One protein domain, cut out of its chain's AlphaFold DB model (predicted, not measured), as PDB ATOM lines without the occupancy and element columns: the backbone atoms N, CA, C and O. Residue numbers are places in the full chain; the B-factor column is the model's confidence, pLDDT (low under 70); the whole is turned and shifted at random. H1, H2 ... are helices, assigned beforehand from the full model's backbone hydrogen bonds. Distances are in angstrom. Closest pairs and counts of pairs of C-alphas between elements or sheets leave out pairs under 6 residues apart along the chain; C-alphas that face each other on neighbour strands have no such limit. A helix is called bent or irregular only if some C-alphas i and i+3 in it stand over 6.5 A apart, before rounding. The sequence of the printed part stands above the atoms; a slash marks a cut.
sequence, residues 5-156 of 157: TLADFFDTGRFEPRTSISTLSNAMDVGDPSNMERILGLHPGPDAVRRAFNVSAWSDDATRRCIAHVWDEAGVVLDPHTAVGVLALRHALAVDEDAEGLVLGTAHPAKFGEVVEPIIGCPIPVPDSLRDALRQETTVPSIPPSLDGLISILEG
ATOM      1  N   THR A   5      33.785  -3.421  -3.609       96.69
ATOM      2  CA  THR A   5      34.248  -2.233  -2.854       96.69
ATOM      3  C   THR A   5      35.772  -2.097  -2.813       96.69
ATOM      4  O   THR A   5      36.299  -1.010  -3.046       96.69
ATOM      5  N   LEU A   6      36.493  -3.199  -2.569       95.75
ATOM      6  CA  LEU A   6      37.957  -3.188  -2.601       95.75
ATOM      7  C   LEU A   6      38.496  -3.028  -4.025       95.75
ATOM      8  O   LEU A   6      39.329  -2.161  -4.243       95.75
ATOM      9  N   ALA A   7      38.018  -3.807  -4.997       95.69
ATOM     10  CA  ALA A   7      38.488  -3.702  -6.382       95.69
ATOM     11  C   ALA A   7      38.328  -2.274  -6.936       95.69
ATOM     12  O   ALA A   7      39.280  -1.704  -7.458       95.69
ATOM     13  N   ASP A   8      37.176  -1.645  -6.707       96.25
ATOM     14  CA  ASP A   8      36.906  -0.289  -7.182       96.25
ATOM     15  C   ASP A   8      37.773   0.761  -6.461       96.25
ATOM     16  O   ASP A   8      38.178   1.753  -7.072       96.25
ATOM     17  N   PHE A   9      38.120   0.552  -5.184       96.06
ATOM     18  CA  PHE A   9      39.120   1.380  -4.501       96.06
ATOM     19  C   PHE A   9      40.499   1.258  -5.166       96.06
ATOM     20  O   PHE A   9      41.193   2.263  -5.321       96.06
ATOM     21  N   PHE A  10      40.900   0.059  -5.593       95.00
ATOM     22  CA  PHE A  10      42.173  -0.132  -6.294       95.00
ATOM     23  C   PHE A  10      42.162   0.476  -7.703       95.00
ATOM     24  O   PHE A  10      43.173   1.050  -8.123       95.00
ATOM     25  N   ASP A  11      41.015   0.469  -8.379       93.75
ATOM     26  CA  ASP A  11      40.835   1.104  -9.687       93.75
ATOM     27  C   ASP A  11      40.853   2.641  -9.584       93.75
ATOM     28  O   ASP A  11      41.535   3.323 -10.352       93.75
ATOM     29  N   THR A  12      40.145   3.206  -8.601       93.62
ATOM     30  CA  THR A  12      39.830   4.649  -8.553       93.62
ATOM     31  C   THR A  12      40.595   5.445  -7.493       93.62
ATOM     32  O   THR A  12      40.648   6.673  -7.568       93.62
ATOM     33  N   GLY A  13      41.159   4.784  -6.481       92.06
ATOM     34  CA  GLY A  13      41.733   5.416  -5.289       92.06
ATOM     35  C   GLY A  13      40.709   5.927  -4.272       92.06
ATOM     36  O   GLY A  13      41.105   6.485  -3.248       92.06
ATOM     37  N   ARG A  14      39.406   5.741  -4.518       92.19
ATOM     38  CA  ARG A  14      38.323   6.196  -3.637       92.19
ATOM     39  C   ARG A  14      37.668   5.015  -2.939       92.19
ATOM     40  O   ARG A  14      37.212   4.081  -3.588       92.19
ATOM     41  N   PHE A  15      37.632   5.055  -1.610       94.25
ATOM     42  CA  PHE A  15      36.973   4.022  -0.819       94.25
ATOM     43  C   PHE A  15      35.512   4.410  -0.591       94.25
ATOM     44  O   PHE A  15      35.235   5.411   0.065       94.25
ATOM     45  N   GLU A  16      34.593   3.629  -1.157       95.19
ATOM     46  CA  GLU A  16      33.153   3.897  -1.123       95.19
ATOM     47  C   GLU A  16      32.390   2.642  -0.677       95.19
ATOM     48  O   GLU A  16      32.111   1.762  -1.507       95.19
ATOM     49  N   PRO A  17      32.067   2.544   0.628       95.06
ATOM     50  CA  PRO A  17      31.223   1.488   1.167       95.06
ATOM     51  C   PRO A  17      29.876   1.404   0.458       95.06
ATOM     52  O   PRO A  17      29.323   2.407   0.002       95.06
ATOM     53  N   ARG A  18      29.321   0.198   0.396       95.31
ATOM     54  CA  ARG A  18      28.030  -0.067  -0.246       95.31
ATOM     55  C   ARG A  18      27.302  -1.213   0.434       95.31
ATOM     56  O   ARG A  18      27.875  -1.941   1.238       95.31
ATOM     57  N   THR A  19      26.039  -1.394   0.075       96.44
ATOM     58  CA  THR A  19      25.272  -2.574   0.475       96.44
ATOM     59  C   THR A  19      25.891  -3.829  -0.137       96.44
ATOM     60  O   THR A  19      26.201  -3.843  -1.330       96.44
ATOM     61  N   SER A  20      26.055  -4.874   0.673       96.81
ATOM     62  CA  SER A  20      26.502  -6.178   0.184       96.81
ATOM     63  C   SER A  20      25.483  -6.793  -0.773       96.81
ATOM     64  O   SER A  20      24.273  -6.657  -0.587       96.81
ATOM     65  N   ILE A  21      25.980  -7.531  -1.759       97.06
ATOM     66  CA  ILE A  21      25.182  -8.420  -2.604       97.06
ATOM     67  C   ILE A  21      25.507  -9.874  -2.271       97.06
ATOM     68  O   ILE A  21      26.638 -10.176  -1.889       97.06
ATOM     69  N   SER A  22      24.520 -10.760  -2.416       98.00
ATOM     70  CA  SER A  22      24.714 -12.191  -2.173       98.00
ATOM     71  C   SER A  22      25.498 -12.861  -3.296       98.00
ATOM     72  O   SER A  22      25.177 -12.660  -4.465       98.00
ATOM     73  N   THR A  23      26.479 -13.685  -2.928       98.25
ATOM     74  CA  THR A  23      27.306 -14.482  -3.853       98.25
ATOM     75  C   THR A  23      27.478 -15.921  -3.349       98.25
ATOM     76  O   THR A  23      27.059 -16.257  -2.239       98.25
ATOM     77  N   LEU A  24      28.127 -16.794  -4.128       98.00
ATOM     78  CA  LEU A  24      28.464 -18.161  -3.686       98.00
ATOM     79  C   LEU A  24      29.487 -18.189  -2.550       98.00
ATOM     80  O   LEU A  24      29.498 -19.111  -1.736       98.00
ATOM     81  N   SER A  25      30.361 -17.190  -2.501       97.69
ATOM     82  CA  SER A  25      31.330 -16.990  -1.425       97.69
ATOM     83  C   SER A  25      30.743 -16.066  -0.358       97.69
ATOM     84  O   SER A  25      31.234 -14.959  -0.140       97.69
ATOM     85  N   ASN A  26      29.656 -16.502   0.275       97.06
ATOM     86  CA  ASN A  26      28.808 -15.654   1.111       97.06
ATOM     87  C   ASN A  26      29.525 -15.027   2.322       97.06
ATOM     88  O   ASN A  26      29.150 -13.951   2.779       97.06
ATOM     89  N   ALA A  27      30.587 -15.654   2.842       96.56
ATOM     90  CA  ALA A  27      31.382 -15.069   3.926       96.56
ATOM     91  C   ALA A  27      32.215 -13.854   3.467       96.56
ATOM     92  O   ALA A  27      32.744 -13.116   4.296       96.56
ATOM     93  N   MET A  28      32.330 -13.645   2.154       97.44
ATOM     94  CA  MET A  28      32.959 -12.482   1.527       97.44
ATOM     95  C   MET A  28      31.923 -11.474   1.007       97.44
ATOM     96  O   MET A  28      32.295 -10.545   0.289       97.44
ATOM     97  N   ASP A  29      30.635 -11.624   1.340       98.00
ATOM     98  CA  ASP A  29      29.585 -10.671   0.961       98.00
ATOM     99  C   ASP A  29      29.651  -9.410   1.828       98.00
ATOM    100  O   ASP A  29      28.819  -9.149   2.699       98.00
ATOM    101  N   VAL A  30      30.703  -8.626   1.603       96.88
ATOM    102  CA  VAL A  30      31.075  -7.475   2.420       96.88
ATOM    103  C   VAL A  30      31.206  -6.243   1.532       96.88
ATOM    104  O   VAL A  30      32.208  -6.051   0.846       96.88
ATOM    105  N   GLY A  31      30.186  -5.389   1.564       96.50
ATOM    106  CA  GLY A  31      30.202  -4.096   0.889       96.50
ATOM    107  C   GLY A  31      30.917  -2.990   1.677       96.50
ATOM    108  O   GLY A  31      31.341  -2.009   1.067       96.50
ATOM    109  N   ASP A  32      31.119  -3.167   2.988       96.69
ATOM    110  CA  ASP A  32      31.881  -2.264   3.865       96.69
ATOM    111  C   ASP A  32      32.923  -3.040   4.702       96.69
ATOM    112  O   ASP A  32      32.629  -3.520   5.803       96.69
ATOM    113  N   PRO A  33      34.132  -3.278   4.163       95.06
ATOM    114  CA  PRO A  33      35.157  -4.056   4.850       95.06
ATOM    115  C   PRO A  33      35.777  -3.268   6.013       95.06
ATOM    116  O   PRO A  33      36.665  -2.440   5.821       95.06
ATOM    117  N   SER A  34      35.382  -3.611   7.241       95.00
ATOM    118  CA  SER A  34      35.780  -2.916   8.480       95.00
ATOM    119  C   SER A  34      37.293  -2.807   8.722       95.00
ATOM    120  O   SER A  34      37.754  -1.886   9.391       95.00
ATOM    121  N   ASN A  35      38.100  -3.717   8.168       95.62
ATOM    122  CA  ASN A  35      39.561  -3.668   8.284       95.62
ATOM    123  C   ASN A  35      40.240  -2.711   7.292       95.62
ATOM    124  O   ASN A  35      41.446  -2.495   7.409       95.62
ATOM    125  N   MET A  36      39.507  -2.119   6.345       94.12
ATOM    126  CA  MET A  36      40.090  -1.180   5.385       94.12
ATOM    127  C   MET A  36      40.665   0.063   6.073       94.12
ATOM    128  O   MET A  36      41.733   0.536   5.688       94.12
ATOM    129  N   GLU A  37      40.025   0.545   7.141       93.50
ATOM    130  CA  GLU A  37      40.544   1.644   7.966       93.50
ATOM    131  C   GLU A  37      41.947   1.326   8.510       93.50
ATOM    132  O   GLU A  37      42.850   2.160   8.451       93.50
ATOM    133  N   ARG A  38      42.166   0.087   8.972       96.31
ATOM    134  CA  ARG A  38      43.470  -0.359   9.482       96.31
ATOM    135  C   ARG A  38      44.517  -0.401   8.378       96.31
ATOM    136  O   ARG A  38      45.639   0.042   8.599       96.31
ATOM    137  N   ILE A  39      44.159  -0.890   7.191       95.50
ATOM    138  CA  ILE A  39      45.064  -0.904   6.034       95.50
ATOM    139  C   ILE A  39      45.450   0.531   5.655       95.50
ATOM    140  O   ILE A  39      46.629   0.829   5.505       95.50
ATOM    141  N   LEU A  40      44.488   1.451   5.570       93.00
ATOM    142  CA  LEU A  40      44.771   2.857   5.269       93.00
ATOM    143  C   LEU A  40      45.649   3.516   6.340       93.00
ATOM    144  O   LEU A  40      46.536   4.288   5.992       93.00
ATOM    145  N   GLY A  41      45.450   3.186   7.619       95.44
ATOM    146  CA  GLY A  41      46.266   3.699   8.723       95.44
ATOM    147  C   GLY A  41      47.696   3.145   8.777       95.44
ATOM    148  O   GLY A  41      48.582   3.803   9.317       95.44
ATOM    149  N   LEU A  42      47.943   1.956   8.215       97.12
ATOM    150  CA  LEU A  42      49.271   1.324   8.169       97.12
ATOM    151  C   LEU A  42      50.128   1.778   6.979       97.12
ATOM    152  O   LEU A  42      51.313   1.450   6.919       97.12
ATOM    153  N   HIS A  43      49.557   2.527   6.035       96.00
ATOM    154  CA  HIS A  43      50.241   2.972   4.826       96.00
ATOM    155  C   HIS A  43      50.241   4.510   4.714       96.00
ATOM    156  O   HIS A  43      49.307   5.160   5.172       96.00
ATOM    157  N   PRO A  44      51.233   5.131   4.041       94.19
ATOM    158  CA  PRO A  44      51.312   6.592   3.864       94.19
ATOM    159  C   PRO A  44      50.164   7.249   3.073       94.19
ATOM    160  O   PRO A  44      50.205   8.451   2.819       94.19
ATOM    161  N   GLY A  45      49.181   6.470   2.620       91.81
ATOM    162  CA  GLY A  45      48.018   6.936   1.877       91.81
ATOM    163  C   GLY A  45      47.487   5.896   0.883       91.81
ATOM    164  O   GLY A  45      48.123   4.855   0.671       91.81
ATOM    165  N   PRO A  46      46.349   6.183   0.227       91.94
ATOM    166  CA  PRO A  46      45.682   5.267  -0.702       91.94
ATOM    167  C   PRO A  46      46.587   4.738  -1.816       91.94
ATOM    168  O   PRO A  46      46.600   3.542  -2.090       91.94
ATOM    169  N   ASP A  47      47.413   5.596  -2.414       93.81
ATOM    170  CA  ASP A  47      48.308   5.179  -3.496       93.81
ATOM    171  C   ASP A  47      49.408   4.222  -3.025       93.81
ATOM    172  O   ASP A  47      49.876   3.386  -3.796       93.81
ATOM    173  N   ALA A  48      49.830   4.319  -1.761       95.25
ATOM    174  CA  ALA A  48      50.788   3.379  -1.194       95.25
ATOM    175  C   ALA A  48      50.153   1.999  -0.972       95.25
ATOM    176  O   ALA A  48      50.804   0.995  -1.241       95.25
ATOM    177  N   VAL A  49      48.882   1.946  -0.554       96.12
ATOM    178  CA  VAL A  49      48.106   0.696  -0.477       96.12
ATOM    179  C   VAL A  49      47.956   0.082  -1.869       96.12
ATOM    180  O   VAL A  49      48.259  -1.090  -2.065       96.12
ATOM    181  N   ARG A  50      47.573   0.886  -2.866       95.00
ATOM    182  CA  ARG A  50      47.366   0.427  -4.250       95.00
ATOM    183  C   ARG A  50      48.611  -0.167  -4.902       95.00
ATOM    184  O   ARG A  50      48.489  -1.043  -5.744       95.00
ATOM    185  N   ARG A  51      49.800   0.292  -4.510       93.31
ATOM    186  CA  ARG A  51      51.076  -0.291  -4.956       93.31
ATOM    187  C   ARG A  51      51.492  -1.535  -4.171       93.31
ATOM    188  O   ARG A  51      52.313  -2.295  -4.666       93.31
ATOM    189  N   ALA A  52      50.990  -1.710  -2.949       94.00
ATOM    190  CA  ALA A  52      51.395  -2.794  -2.055       94.00
ATOM    191  C   ALA A  52      50.589  -4.088  -2.253       94.00
ATOM    192  O   ALA A  52      51.066  -5.154  -1.872       94.00
ATOM    193  N   PHE A  53      49.388  -4.010  -2.830       94.31
ATOM    194  CA  PHE A  53      48.507  -5.163  -3.007       94.31
ATOM    195  C   PHE A  53      48.006  -5.273  -4.446       94.31
ATOM    196  O   PHE A  53      47.843  -4.273  -5.140       94.31
ATOM    197  N   ASN A  54      47.691  -6.501  -4.853       92.06
ATOM    198  CA  ASN A  54      46.908  -6.785  -6.047       92.06
ATOM    199  C   ASN A  54      45.508  -7.238  -5.609       92.06
ATOM    200  O   ASN A  54      45.374  -8.068  -4.706       92.06
ATOM    201  N   VAL A  55      44.469  -6.676  -6.222       95.06
ATOM    202  CA  VAL A  55      43.072  -6.979  -5.911       95.06
ATOM    203  C   VAL A  55      42.326  -7.257  -7.204       95.06
ATOM    204  O   VAL A  55      42.379  -6.477  -8.146       95.06
ATOM    205  N   SER A  56      41.579  -8.357  -7.221       95.81
ATOM    206  CA  SER A  56      40.681  -8.711  -8.317       95.81
ATOM    207  C   SER A  56      39.318  -9.140  -7.779       95.81
ATOM    208  O   SER A  56      39.177  -9.580  -6.635       95.81
ATOM    209  N   ALA A  57      38.293  -8.984  -8.612       97.56
ATOM    210  CA  ALA A  57      36.920  -9.364  -8.315       97.56
ATOM    211  C   ALA A  57      36.415 -10.338  -9.382       97.56
ATOM    212  O   ALA A  57      36.693 -10.168 -10.568       97.56
ATOM    213  N   TRP A  58      35.659 -11.342  -8.947       98.31
ATOM    214  CA  TRP A  58      35.265 -12.490  -9.762       98.31
ATOM    215  C   TRP A  58      33.789 -12.791  -9.570       98.31
ATOM    216  O   TRP A  58      33.295 -12.705  -8.442       98.31
ATOM    217  N   SER A  59      33.121 -13.144 -10.668       98.56
ATOM    218  CA  SER A  59      31.716 -13.535 -10.664       98.56
ATOM    219  C   SER A  59      31.504 -14.929 -10.090       98.56
ATOM    220  O   SER A  59      32.418 -15.762 -10.057       98.56
ATOM    221  N   ASP A  60      30.269 -15.215  -9.692       98.56
ATOM    222  CA  ASP A  60      29.870 -16.560  -9.273       98.56
ATOM    223  C   ASP A  60      30.048 -17.576 -10.403       98.56
ATOM    224  O   ASP A  60      30.497 -18.697 -10.187       98.56
ATOM    225  N   ASP A  61      29.774 -17.165 -11.635       98.62
ATOM    226  CA  ASP A  61      29.979 -17.977 -12.829       98.62
ATOM    227  C   ASP A  61      31.469 -18.310 -13.067       98.62
ATOM    228  O   ASP A  61      31.823 -19.464 -13.329       98.62
ATOM    229  N   ALA A  62      32.374 -17.343 -12.874       98.69
ATOM    230  CA  ALA A  62      33.813 -17.611 -12.887       98.69
ATOM    231  C   ALA A  62      34.230 -18.547 -11.742       98.69
ATOM    232  O   ALA A  62      35.027 -19.462 -11.949       98.69
ATOM    233  N   THR A  63      33.648 -18.357 -10.557       98.69
ATOM    234  CA  THR A  63      33.887 -19.197  -9.376       98.69
ATOM    235  C   THR A  63      33.484 -20.649  -9.642       98.69
ATOM    236  O   THR A  63      34.281 -21.555  -9.406       98.69
ATOM    237  N   ARG A  64      32.303 -20.890 -10.230       98.69
ATOM    238  CA  ARG A  64      31.841 -22.238 -10.612       98.69
ATOM    239  C   ARG A  64      32.777 -22.909 -11.608       98.69
ATOM    240  O   ARG A  64      33.155 -24.060 -11.405       98.69
ATOM    241  N   ARG A  65      33.184 -22.183 -12.656       98.75
ATOM    242  CA  ARG A  65      34.156 -22.691 -13.636       98.75
ATOM    243  C   ARG A  65      35.488 -23.048 -12.991       98.75
ATOM    244  O   ARG A  65      36.062 -24.066 -13.349       98.75
ATOM    245  N   CYS A  66      35.965 -22.238 -12.048       98.62
ATOM    246  CA  CYS A  66      37.199 -22.526 -11.327       98.62
ATOM    247  C   CYS A  66      37.096 -23.824 -10.521       98.62
ATOM    248  O   CYS A  66      38.021 -24.630 -10.566       98.62
ATOM    249  N   ILE A  67      35.983 -24.041  -9.812       98.69
ATOM    250  CA  ILE A  67      35.751 -25.276  -9.047       98.69
ATOM    251  C   ILE A  67      35.762 -26.489  -9.982       98.69
ATOM    252  O   ILE A  67      36.502 -27.434  -9.724       98.69
ATOM    253  N   ALA A  68      34.996 -26.438 -11.079       98.69
ATOM    254  CA  ALA A  68      34.936 -27.524 -12.058       98.69
ATOM    255  C   ALA A  68      36.319 -27.839 -12.641       98.69
ATOM    256  O   ALA A  68      36.761 -28.978 -12.644       98.69
ATOM    257  N   HIS A  69      37.037 -26.806 -13.068       98.44
ATOM    258  CA  HIS A  69      38.335 -26.963 -13.702       98.44
ATOM    259  C   HIS A  69      39.407 -27.514 -12.748       98.44
ATOM    260  O   HIS A  69      40.164 -28.395 -13.135       98.44
ATOM    261  N   VAL A  70      39.466 -27.049 -11.495       98.31
ATOM    262  CA  VAL A  70      40.425 -27.589 -10.512       98.31
ATOM    263  C   VAL A  70      40.083 -29.033 -10.132       98.31
ATOM    264  O   VAL A  70      40.988 -29.844  -9.920       98.31
ATOM    265  N   TRP A  71      38.793 -29.375 -10.090       98.25
ATOM    266  CA  TRP A  71      38.354 -30.753  -9.910       98.25
ATOM    267  C   TRP A  71      38.793 -31.647 -11.078       98.25
ATOM    268  O   TRP A  71      39.424 -32.675 -10.841       98.25
ATOM    269  N   ASP A  72      38.537 -31.227 -12.317       98.12
ATOM    270  CA  ASP A  72      38.871 -31.995 -13.520       98.12
ATOM    271  C   ASP A  72      40.387 -32.180 -13.696       98.12
ATOM    272  O   ASP A  72      40.841 -33.253 -14.092       98.12
ATOM    273  N   GLU A  73      41.186 -31.151 -13.396       97.81
ATOM    274  CA  GLU A  73      42.639 -31.194 -13.594       97.81
ATOM    275  C   GLU A  73      43.395 -31.890 -12.460       97.81
ATOM    276  O   GLU A  73      44.365 -32.605 -12.716       97.81
ATOM    277  N   ALA A  74      42.994 -31.661 -11.207       96.81
ATOM    278  CA  ALA A  74      43.785 -32.049 -10.039       96.81
ATOM    279  C   ALA A  74      43.049 -32.979  -9.064       96.81
ATOM    280  O   ALA A  74      43.656 -33.453  -8.104       96.81
ATOM    281  N   GLY A  75      41.749 -33.227  -9.257       96.50
ATOM    282  CA  GLY A  75      40.936 -33.989  -8.306       96.50
ATOM    283  C   GLY A  75      40.794 -33.299  -6.945       96.50
ATOM    284  O   GLY A  75      40.494 -33.954  -5.945       96.50
ATOM    285  N   VAL A  76      41.033 -31.985  -6.875       96.44
ATOM    286  CA  VAL A  76      40.914 -31.198  -5.642       96.44
ATOM    287  C   VAL A  76      39.561 -30.505  -5.621       96.44
ATOM    288  O   VAL A  76      39.218 -29.747  -6.523       96.44
ATOM    289  N   VAL A  77      38.789 -30.737  -4.560       97.06
ATOM    290  CA  VAL A  77      37.498 -30.075  -4.367       97.06
ATOM    291  C   VAL A  77      37.717 -28.747  -3.649       97.06
ATOM    292  O   VAL A  77      38.206 -28.721  -2.520       97.06
ATOM    293  N   LEU A  78      37.331 -27.645  -4.290       98.06
ATOM    294  CA  LEU A  78      37.399 -26.308  -3.706       98.06
ATOM    295  C   LEU A  78      36.040 -25.872  -3.166       98.06
ATOM    296  O   LEU A  78      35.001 -26.124  -3.775       98.06
ATOM    297  N   ASP A  79      36.055 -25.152  -2.046       98.19
ATOM    298  CA  ASP A  79      34.912 -24.343  -1.649       98.19
ATOM    299  C   ASP A  79      34.881 -23.024  -2.458       98.19
ATOM    300  O   ASP A  79      35.921 -22.602  -2.986       98.19
ATOM    301  N   PRO A  80      33.726 -22.335  -2.549       98.56
ATOM    302  CA  PRO A  80      33.610 -21.104  -3.333       98.56
ATOM    303  C   PRO A  80      34.611 -19.999  -2.953       98.56
ATOM    304  O   PRO A  80      35.089 -19.280  -3.827       98.56
ATOM    305  N   HIS A  81      34.974 -19.867  -1.675       98.62
ATOM    306  CA  HIS A  81      35.897 -18.832  -1.200       98.62
ATOM    307  C   HIS A  81      37.325 -19.126  -1.659       98.62
ATOM    308  O   HIS A  81      38.001 -18.248  -2.200       98.62
ATOM    309  N   THR A  82      37.770 -20.376  -1.507       98.56
ATOM    310  CA  THR A  82      39.087 -20.799  -1.994       98.56
ATOM    311  C   THR A  82      39.175 -20.684  -3.516       98.56
ATOM    312  O   THR A  82      40.195 -20.234  -4.031       98.56
ATOM    313  N   ALA A  83      38.103 -20.999  -4.248       98.62
ATOM    314  CA  ALA A  83      38.058 -20.826  -5.700       98.62
ATOM    315  C   ALA A  83      38.245 -19.358  -6.134       98.62
ATOM    316  O   ALA A  83      39.000 -19.089  -7.069       98.62
ATOM    317  N   VAL A  84      37.655 -18.391  -5.420       98.69
ATOM    318  CA  VAL A  84      37.930 -16.958  -5.649       98.69
ATOM    319  C   VAL A  84      39.408 -16.627  -5.405       98.69
ATOM    320  O   VAL A  84      40.001 -15.873  -6.178       98.69
ATOM    321  N   GLY A  85      40.025 -17.208  -4.371       98.31
ATOM    322  CA  GLY A  85      41.459 -17.059  -4.102       98.31
ATOM    323  C   GLY A  85      42.349 -17.639  -5.208       98.31
ATOM    324  O   GLY A  85      43.311 -16.994  -5.619       98.31
ATOM    325  N   VAL A  86      41.998 -18.811  -5.747       98.12
ATOM    326  CA  VAL A  86      42.693 -19.435  -6.888       98.12
ATOM    327  C   VAL A  86      42.593 -18.567  -8.139       98.12
ATOM    328  O   VAL A  86      43.599 -18.367  -8.818       98.12
ATOM    329  N   LEU A  87      41.415 -18.011  -8.432       98.25
ATOM    330  CA  LEU A  87      41.233 -17.085  -9.551       98.25
ATOM    331  C   LEU A  87      42.115 -15.838  -9.406       98.25
ATOM    332  O   LEU A  87      42.802 -15.455 -10.354       98.25
ATOM    333  N   ALA A  88      42.135 -15.237  -8.214       97.19
ATOM    334  CA  ALA A  88      42.971 -14.076  -7.935       97.19
ATOM    335  C   ALA A  88      44.467 -14.391  -8.077       97.19
ATOM    336  O   ALA A  88      45.196 -13.607  -8.684       97.19
ATOM    337  N   LEU A  89      44.914 -15.552  -7.584       96.44
ATOM    338  CA  LEU A  89      46.304 -15.974  -7.728       96.44
ATOM    339  C   LEU A  89      46.673 -16.199  -9.197       96.44
ATOM    340  O   LEU A  89      47.669 -15.653  -9.660       96.44
ATOM    341  N   ARG A  90      45.862 -16.949  -9.953       95.12
ATOM    342  CA  ARG A  90      46.104 -17.199 -11.384       95.12
ATOM    343  C   ARG A  90      46.179 -15.903 -12.188       95.12
ATOM    344  O   ARG A  90      46.997 -15.790 -13.092       95.12
ATOM    345  N   HIS A  91      45.361 -14.913 -11.842       94.25
ATOM    346  CA  HIS A  91      45.425 -13.594 -12.461       94.25
ATOM    347  C   HIS A  91      46.712 -12.834 -12.125       94.25
ATOM    348  O   HIS A  91      47.278 -12.200 -13.008       94.25
ATOM    349  N   ALA A  92      47.193 -12.915 -10.881       92.44
ATOM    350  CA  ALA A  92      48.458 -12.300 -10.492       92.44
ATOM    351  C   ALA A  92      49.664 -12.970 -11.178       92.44
ATOM    352  O   ALA A  92      50.531 -12.269 -11.692       92.44
ATOM    353  N   LEU A  93      49.683 -14.306 -11.248       93.31
ATOM    354  CA  LEU A  93      50.755 -15.076 -11.893       93.31
ATOM    355  C   LEU A  93      50.800 -14.895 -13.417       93.31
ATOM    356  O   LEU A  93      51.852 -15.044 -14.020       93.31
ATOM    357  N   ALA A  94      49.692 -14.506 -14.056       91.06
ATOM    358  CA  ALA A  94      49.695 -14.167 -15.481       91.06
ATOM    359  C   ALA A  94      50.522 -12.903 -15.809       91.06
ATOM    360  O   ALA A  94      50.769 -12.619 -16.980       91.06
ATOM    361  N   VAL A  95      50.905 -12.116 -14.795       87.38
ATOM    362  CA  VAL A  95      51.756 -10.923 -14.937       87.38
ATOM    363  C   VAL A  95      53.230 -11.238 -14.647       87.38
ATOM    364  O   VAL A  95      54.106 -10.550 -15.168       87.38
ATOM    365  N   ASP A  96      53.498 -12.268 -13.845       87.56
ATOM    366  CA  ASP A  96      54.835 -12.714 -13.445       87.56
ATOM    367  C   ASP A  96      54.839 -14.247 -13.333       87.56
ATOM    368  O   ASP A  96      54.449 -14.813 -12.309       87.56
ATOM    369  N   GLU A  97      55.219 -14.915 -14.426       81.69
ATOM    370  CA  GLU A  97      55.162 -16.379 -14.541       81.69
ATOM    371  C   GLU A  97      56.210 -17.092 -13.668       81.69
ATOM    372  O   GLU A  97      56.053 -18.278 -13.381       81.69
ATOM    373  N   ASP A  98      57.248 -16.378 -13.216       90.62
ATOM    374  CA  ASP A  98      58.305 -16.917 -12.351       90.62
ATOM    375  C   ASP A  98      57.930 -16.857 -10.856       90.62
ATOM    376  O   ASP A  98      58.646 -17.393 -10.004       90.62
ATOM    377  N   ALA A  99      56.816 -16.205 -10.509       90.50
ATOM    378  CA  ALA A  99      56.375 -16.067  -9.129       90.50
ATOM    379  C   ALA A  99      55.734 -17.357  -8.586       90.50
ATOM    380  O   ALA A  99      54.932 -18.027  -9.237       90.50
ATOM    381  N   GLU A 100      56.028 -17.675  -7.325       93.25
ATOM    382  CA  GLU A 100      55.344 -18.743  -6.596       93.25
ATOM    383  C   GLU A 100      54.129 -18.200  -5.837       93.25
ATOM    384  O   GLU A 100      54.139 -17.098  -5.283       93.25
ATOM    385  N   GLY A 101      53.064 -19.000  -5.792       93.69
ATOM    386  CA  GLY A 101      51.779 -18.602  -5.241       93.69
ATOM    387  C   GLY A 101      51.260 -19.537  -4.160       93.69
ATOM    388  O   GLY A 101      51.369 -20.756  -4.273       93.69
ATOM    389  N   LEU A 102      50.614 -18.970  -3.142       96.56
ATOM    390  CA  LEU A 102      49.881 -19.721  -2.127       96.56
ATOM    391  C   LEU A 102      48.466 -19.160  -1.981       96.56
ATOM    392  O   LEU A 102      48.274 -17.949  -1.877       96.56
ATOM    393  N   VAL A 103      47.475 -20.053  -1.944       97.62
ATOM    394  CA  VAL A 103      46.075 -19.710  -1.673       97.62
ATOM    395  C   VAL A 103      45.702 -20.187  -0.278       97.62
ATOM    396  O   VAL A 103      45.963 -21.330   0.093       97.62
ATOM    397  N   LEU A 104      45.058 -19.315   0.493       98.00
ATOM    398  CA  LEU A 104      44.494 -19.680   1.787       98.00
ATOM    399  C   LEU A 104      43.173 -20.427   1.575       98.00
ATOM    400  O   LEU A 104      42.196 -19.843   1.110       98.00
ATOM    401  N   GLY A 105      43.144 -21.708   1.944       97.19
ATOM    402  CA  GLY A 105      41.916 -22.497   2.009       97.19
ATOM    403  C   GLY A 105      41.086 -22.095   3.225       97.19
ATOM    404  O   GLY A 105      41.358 -22.556   4.333       97.19
ATOM    405  N   THR A 106      40.117 -21.195   3.055       96.56
ATOM    406  CA  THR A 106      39.420 -20.555   4.187       96.56
ATOM    407  C   THR A 106      38.235 -21.355   4.722       96.56
ATOM    408  O   THR A 106      37.759 -21.079   5.826       96.56
ATOM    409  N   ALA A 107      37.761 -22.364   3.987       95.00
ATOM    410  CA  ALA A 107      36.697 -23.246   4.438       95.00
ATOM    411  C   ALA A 107      36.810 -24.663   3.858       95.00
ATOM    412  O   ALA A 107      37.445 -24.904   2.839       95.00
ATOM    413  N   HIS A 108      36.151 -25.618   4.519       94.81
ATOM    414  CA  HIS A 108      36.001 -26.973   3.993       94.81
ATOM    415  C   HIS A 108      34.839 -27.024   2.974       94.81
ATOM    416  O   HIS A 108      33.752 -26.539   3.311       94.81
ATOM    417  N   PRO A 109      34.987 -27.667   1.794       95.75
ATOM    418  CA  PRO A 109      33.954 -27.700   0.748       95.75
ATOM    419  C   PRO A 109      32.600 -28.264   1.196       95.75
ATOM    420  O   PRO A 109      31.558 -27.790   0.758       95.75
ATOM    421  N   ALA A 110      32.601 -29.220   2.132       93.88
ATOM    422  CA  ALA A 110      31.377 -29.799   2.704       93.88
ATOM    423  C   ALA A 110      30.434 -28.771   3.366       93.88
ATOM    424  O   ALA A 110      29.252 -29.050   3.527       93.88
ATOM    425  N   LYS A 111      30.922 -27.575   3.733       92.38
ATOM    426  CA  LYS A 111      30.066 -26.478   4.220       92.38
ATOM    427  C   LYS A 111      29.198 -25.855   3.116       92.38
ATOM    428  O   LYS A 111      28.293 -25.093   3.427       92.38
ATOM    429  N   PHE A 112      29.486 -26.169   1.853       95.69
ATOM    430  CA  PHE A 112      28.870 -25.595   0.658       95.69
ATOM    431  C   PHE A 112      28.434 -26.690  -0.328       95.69
ATOM    432  O   PHE A 112      28.472 -26.481  -1.541       95.69
ATOM    433  N   GLY A 113      28.034 -27.864   0.180       94.44
ATOM    434  CA  GLY A 113      27.666 -29.026  -0.641       94.44
ATOM    435  C   GLY A 113      26.602 -28.713  -1.697       94.44
ATOM    436  O   GLY A 113      26.777 -29.068  -2.857       94.44
ATOM    437  N   GLU A 114      25.581 -27.924  -1.346       94.56
ATOM    438  CA  GLU A 114      24.519 -27.493  -2.275       94.56
ATOM    439  C   GLU A 114      25.043 -26.718  -3.495       94.56
ATOM    440  O   GLU A 114      24.426 -26.726  -4.559       94.56
ATOM    441  N   VAL A 115      26.189 -26.048  -3.356       95.94
ATOM    442  CA  VAL A 115      26.847 -25.319  -4.447       95.94
ATOM    443  C   VAL A 115      27.833 -26.212  -5.186       95.94
ATOM    444  O   VAL A 115      27.873 -26.173  -6.415       95.94
ATOM    445  N   VAL A 116      28.646 -26.973  -4.453       97.75
ATOM    446  CA  VAL A 116      29.829 -27.658  -4.987       97.75
ATOM    447  C   VAL A 116      29.492 -29.031  -5.577       97.75
ATOM    448  O   VAL A 116      29.979 -29.345  -6.660       97.75
ATOM    449  N   GLU A 117      28.632 -29.831  -4.938       98.00
ATOM    450  CA  GLU A 117      28.283 -31.186  -5.408       98.00
ATOM    451  C   GLU A 117      27.674 -31.197  -6.821       98.00
ATOM    452  O   GLU A 117      28.101 -32.021  -7.634       98.00
ATOM    453  N   PRO A 118      26.764 -30.267  -7.195       98.25
ATOM    454  CA  PRO A 118      26.265 -30.190  -8.568       98.25
ATOM    455  C   PRO A 118      27.338 -29.837  -9.605       98.25
ATOM    456  O   PRO A 118      27.168 -30.155 -10.778       98.25
ATOM    457  N   ILE A 119      28.420 -29.163  -9.198       98.19
ATOM    458  CA  ILE A 119      29.511 -28.755 -10.094       98.19
ATOM    459  C   ILE A 119      30.439 -29.938 -10.378       98.19
ATOM    460  O   ILE A 119      30.829 -30.139 -11.523       98.19
ATOM    461  N   ILE A 120      30.779 -30.718  -9.348       97.56
ATOM    462  CA  ILE A 120      31.724 -31.842  -9.460       97.56
ATOM    463  C   ILE A 120      31.038 -33.181  -9.784       97.56
ATOM    464  O   ILE A 120      31.705 -34.160 -10.113       97.56
ATOM    465  N   GLY A 121      29.707 -33.241  -9.685       97.56
ATOM    466  CA  GLY A 121      28.902 -34.416 -10.020       97.56
ATOM    467  C   GLY A 121      28.955 -35.549  -8.991       97.56
ATOM    468  O   GLY A 121      28.515 -36.660  -9.289       97.56
ATOM    469  N   CYS A 122      29.480 -35.304  -7.789       95.62
ATOM    470  CA  CYS A 122      29.554 -36.298  -6.722       95.62
ATOM    471  C   CYS A 122      29.391 -35.673  -5.323       95.62
ATOM    472  O   CYS A 122      29.662 -34.481  -5.148       95.62
ATOM    473  N   PRO A 123      28.951 -36.458  -4.319       95.50
ATOM    474  CA  PRO A 123      28.847 -35.986  -2.941       95.50
ATOM    475  C   PRO A 123      30.213 -35.706  -2.315       95.50
ATOM    476  O   PRO A 123      31.170 -36.452  -2.534       95.50
ATOM    477  N   ILE A 124      30.287 -34.691  -1.454       94.00
ATOM    478  CA  ILE A 124      31.514 -34.360  -0.724       94.00
ATOM    479  C   ILE A 124      31.534 -35.138   0.595       94.00
ATOM    480  O   ILE A 124      30.592 -35.035   1.387       94.00
ATOM    481  N   PRO A 125      32.610 -35.885   0.906       89.94
ATOM    482  CA  PRO A 125      32.758 -36.502   2.215       89.94
ATOM    483  C   PRO A 125      32.704 -35.448   3.327       89.94
ATOM    484  O   PRO A 125      33.519 -34.526   3.379       89.94
ATOM    485  N   VAL A 126      31.734 -35.591   4.231       88.75
ATOM    486  CA  VAL A 126      31.580 -34.707   5.392       88.75
ATOM    487  C   VAL A 126      32.446 -35.244   6.538       88.75
ATOM    488  O   VAL A 126      32.204 -36.375   6.978       88.75
ATOM    489  N   PRO A 127      33.425 -34.470   7.048       88.44
ATOM    490  CA  PRO A 127      34.197 -34.855   8.225       88.44
ATOM    491  C   PRO A 127      33.291 -35.045   9.444       88.44
ATOM    492  O   PRO A 127      32.320 -34.306   9.610       88.44
ATOM    493  N   ASP A 128      33.621 -35.986  10.328       86.69
ATOM    494  CA  ASP A 128      32.763 -36.314  11.476       86.69
ATOM    495  C   ASP A 128      32.521 -35.115  12.401       86.69
ATOM    496  O   ASP A 128      31.390 -34.879  12.820       86.69
ATOM    497  N   SER A 129      33.537 -34.274  12.611       84.12
ATOM    498  CA  SER A 129      33.413 -33.034  13.392       84.12
ATOM    499  C   SER A 129      32.392 -32.042  12.821       84.12
ATOM    500  O   SER A 129      31.800 -31.271  13.573       84.12
ATOM    501  N   LEU A 130      32.174 -32.049  11.502       84.88
ATOM    502  CA  LEU A 130      31.186 -31.202  10.836       84.88
ATOM    503  C   LEU A 130      29.812 -31.883  10.773       84.88
ATOM    504  O   LEU A 130      28.788 -31.212  10.868       84.88
ATOM    505  N   ARG A 131      29.789 -33.213  10.639       85.50
ATOM    506  CA  ARG A 131      28.568 -34.023  10.538       85.50
ATOM    507  C   ARG A 131      27.642 -33.806  11.729       85.50
ATOM    508  O   ARG A 131      26.439 -33.655  11.527       85.50
ATOM    509  N   ASP A 132      28.197 -33.781  12.935       84.88
ATOM    510  CA  ASP A 132      27.410 -33.601  14.155       84.88
ATOM    511  C   ASP A 132      26.810 -32.196  14.219       84.88
ATOM    512  O   ASP A 132      25.615 -32.058  14.462       84.88
ATOM    513  N   ALA A 133      27.603 -31.166  13.913       84.31
ATOM    514  CA  ALA A 133      27.147 -29.778  13.910       84.31
ATOM    515  C   ALA A 133      26.030 -29.531  12.880       84.31
ATOM    516  O   ALA A 133      25.042 -28.873  13.191       84.31
ATOM    517  N   LEU A 134      26.148 -30.102  11.676       80.75
ATOM    518  CA  LEU A 134      25.150 -29.950  10.609       80.75
ATOM    519  C   LEU A 134      23.813 -30.649  10.910       80.75
ATOM    520  O   LEU A 134      22.812 -30.337  10.273       80.75
ATOM    521  N   ARG A 135      23.785 -31.606  11.847       83.75
ATOM    522  CA  ARG A 135      22.578 -32.362  12.223       83.75
ATOM    523  C   ARG A 135      21.827 -31.774  13.412       83.75
ATOM    524  O   ARG A 135      20.753 -32.274  13.735       83.75
ATOM    525  N   GLN A 136      22.392 -30.781  14.091       86.25
ATOM    526  CA  GLN A 136      21.745 -30.194  15.259       86.25
ATOM    527  C   GLN A 136      20.476 -29.448  14.847       86.25
ATOM    528  O   GLN A 136      20.476 -28.665  13.899       86.25
ATOM    529  N   GLU A 137      19.391 -29.678  15.587       90.19
ATOM    530  CA  GLU A 137      18.197 -28.850  15.467       90.19
ATOM    531  C   GLU A 137      18.540 -27.416  15.872       90.19
ATOM    532  O   GLU A 137      19.131 -27.171  16.926       90.19
ATOM    533  N   THR A 138      18.171 -26.456  15.027       89.94
ATOM    534  CA  THR A 138      18.388 -25.036  15.301       89.94
ATOM    535  C   THR A 138      17.065 -24.360  15.630       89.94
ATOM    536  O   THR A 138      16.050 -24.564  14.967       89.94
ATOM    537  N   THR A 139      17.075 -23.537  16.677       89.81
ATOM    538  CA  THR A 139      15.983 -22.608  16.978       89.81
ATOM    539  C   THR A 139      16.480 -21.206  16.667       89.81
ATOM    540  O   THR A 139      17.340 -20.683  17.372       89.81
ATOM    541  N   VAL A 140      15.967 -20.615  15.589       90.94
ATOM    542  CA  VAL A 140      16.386 -19.290  15.117       90.94
ATOM    543  C   VAL A 140      15.190 -18.341  15.207       90.94
ATOM    544  O   VAL A 140      14.336 -18.358  14.319       90.94
ATOM    545  N   PRO A 141      15.065 -17.541  16.282       89.94
ATOM    546  CA  PRO A 141      13.992 -16.562  16.385       89.94
ATOM    547  C   PRO A 141      14.176 -15.464  15.331       89.94
ATOM    548  O   PRO A 141      15.265 -14.917  15.165       89.94
ATOM    549  N   SER A 142      13.099 -15.130  14.620       93.62
ATOM    550  CA  SER A 142      13.094 -14.018  13.668       93.62
ATOM    551  C   SER A 142      12.924 -12.699  14.415       93.62
ATOM    552  O   SER A 142      11.957 -12.538  15.158       93.62
ATOM    553  N   ILE A 143      13.813 -11.736  14.169       94.62
ATOM    554  CA  ILE A 143      13.734 -10.383  14.735       94.62
ATOM    555  C   ILE A 143      13.796  -9.322  13.628       94.62
ATOM    556  O   ILE A 143      14.412  -9.562  12.586       94.62
ATOM    557  N   PRO A 144      13.184  -8.139  13.823       94.81
ATOM    558  CA  PRO A 144      13.432  -6.994  12.954       94.81
ATOM    559  C   PRO A 144      14.924  -6.619  12.958       94.81
ATOM    560  O   PRO A 144      15.568  -6.744  14.002       94.81
ATOM    561  N   PRO A 145      15.484  -6.107  11.845       94.31
ATOM    562  CA  PRO A 145      16.875  -5.658  11.778       94.31
ATOM    563  C   PRO A 145      17.049  -4.288  12.461       94.31
ATOM    564  O   PRO A 145      17.452  -3.308  11.838       94.31
ATOM    565  N   SER A 146      16.691  -4.196  13.742       96.06
ATOM    566  CA  SER A 146      16.776  -2.986  14.559       96.06
ATOM    567  C   SER A 146      17.420  -3.280  15.911       96.06
ATOM    568  O   SER A 146      17.353  -4.399  16.421       96.06
ATOM    569  N   LEU A 147      18.026  -2.248  16.508       95.94
ATOM    570  CA  LEU A 147      18.589  -2.341  17.855       95.94
ATOM    571  C   LEU A 147      17.517  -2.765  18.868       95.94
ATOM    572  O   LEU A 147      17.765  -3.653  19.675       95.94
ATOM    573  N   ASP A 148      16.314  -2.202  18.763       96.31
ATOM    574  CA  ASP A 148      15.194  -2.550  19.641       96.31
ATOM    575  C   ASP A 148      14.777  -4.018  19.487       96.31
ATOM    576  O   ASP A 148      14.554  -4.695  20.485       96.31
ATOM    577  N   GLY A 149      14.727  -4.542  18.256       94.88
ATOM    578  CA  GLY A 149      14.411  -5.952  18.007       94.88
ATOM    579  C   GLY A 149      15.424  -6.902  18.650       94.88
ATOM    580  O   GLY A 149      15.042  -7.927  19.217       94.88
ATOM    581  N   LEU A 150      16.709  -6.534  18.615       95.31
ATOM    582  CA  LEU A 150      17.774  -7.272  19.293       95.31
ATOM    583  C   LEU A 150      17.685  -7.150  20.823       95.31
ATOM    584  O   LEU A 150      17.875  -8.141  21.524       95.31
ATOM    585  N   ILE A 151      17.392  -5.961  21.354       95.88
ATOM    586  CA  ILE A 151      17.234  -5.756  22.801       95.88
ATOM    587  C   ILE A 151      16.078  -6.609  23.330       95.88
ATOM    588  O   ILE A 151      16.267  -7.322  24.311       95.88
ATOM    589  N   SER A 152      14.922  -6.608  22.660       94.62
ATOM    590  CA  SER A 152      13.751  -7.380  23.094       94.62
ATOM    591  C   SER A 152      14.064  -8.869  23.256       94.62
ATOM    592  O   SER A 152      13.829  -9.431  24.324       94.62
ATOM    593  N   ILE A 153      14.695  -9.499  22.255       94.19
ATOM    594  CA  ILE A 153      15.002 -10.935  22.328       94.19
ATOM    595  C   ILE A 153      16.040 -11.264  23.413       94.19
ATOM    596  O   ILE A 153      15.933 -12.303  24.061       94.19
ATOM    597  N   LEU A 154      17.019 -10.381  23.652       93.38
ATOM    598  CA  LEU A 154      18.035 -10.570  24.694       93.38
ATOM    599  C   LEU A 154      17.472 -10.367  26.105       93.38
ATOM    600  O   LEU A 154      17.896 -11.043  27.040       93.38
ATOM    601  N   GLU A 155      16.511  -9.458  26.262       94.62
ATOM    602  CA  GLU A 155      15.822  -9.208  27.530       94.62
ATOM    603  C   GLU A 155      14.663 -10.188  27.791       94.62
ATOM    604  O   GLU A 155      14.049 -10.133  28.859       94.62
ATOM    605  N   GLY A 156      14.360 -11.086  26.845       83.88
ATOM    606  CA  GLY A 156      13.236 -12.023  26.928       83.88
ATOM    607  C   GLY A 156      11.867 -11.338  26.866       83.88
ATOM    608  O   GLY A 156      10.918 -11.826  27.481       83.88
TER     609      GLY A 156
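This is residues 5 to 156 of the 157 residues of the protein "Threonine synthase" of Gemmatimonadetes bacterium (UniProt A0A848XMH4). The model is two separate groups of short helices with a trailing arm: H4, the longest helix by residues, has H5 and H6 packed across it, while H1, H2 and H3 gather loosely in a second group. Short links join the parts, H3 to H4 and H6 to H7, while the long link from H1 to H2, residues 13 to 35, reaches back toward the H4 group before returning, and an arm made by H7, residues 135 to 146 and H8 leads away to the last printed residue. The printed part has 152 residues, with eight named helices in the order H1 to H8, no named strand, and the class all helix. It is loose, with a radius of gyration of the C-alphas of 19.2 A and spans of 53 by 44 by 25 A.

Find C-alpha 60 at (29.870, -16.560, -9.273); from there H4, residues 60 to 74, runs 20.8 A to C-alpha 74. H5 is residues 80 to 93, 20.1 A, and H6 residues 109 to 120, 11.2 A. H6 is irregular: its C-alphas 111 and 114 are 8.6 A apart. Look next at C-alpha 5, (34.248, -2.233, -2.854), where H1, residues 5 to 12, begins; H2 is residues 36 to 42 and H3 residues 46 to 52. H7 is residues 128 to 134, and H8, residues 147 to 155, ends at C-alpha 155, (15.822, -9.208, 27.530).

Start at H4, which touches H5 with residues 63 to 67 alone, about perpendicular at 80 degrees; the closest C-alphas, of Thr 63 and Ala 83, are 5.8 A apart. H6 touches H4 with residues 116 to 120 alone, about perpendicular at 82 degrees, and the closest C-alphas are those of Ala 68 and Ile 119, 5.9 A. H6 and H7 are near each other, with 5 pairs of C-alphas within 10 A. In the other group, H2 and H3 only just touch, only at the corner, with Leu 40 and Pro 46 closest at 6.5 A between C-alphas. H1 and H3 are close but not clearly touching; the C-alphas of Phe 10 and Arg 50 are 5.6 A apart. H8 touches no helix. In H1, H2, H3, H4, H5 and H8 every O i to N i+4 pair is within hydrogen-bond range, against 2 of 3 in H7 and 3 of 8 in H6, where 5 of 9 O i to N i+3 pairs are within range.

The two C-alphas farthest apart are those of Asp 98 and Gly 156, 60.0 A. The printed part has no cut. The links H1 to H2, H5 to H6 and H7 to H8 are long. Residues 94 to 99, 135 to 140, and 144 to 149, of which 147 to 149 belong to H8, stand free. The mean pLDDT of the printed part is 94.7, and no printed residue is under 70.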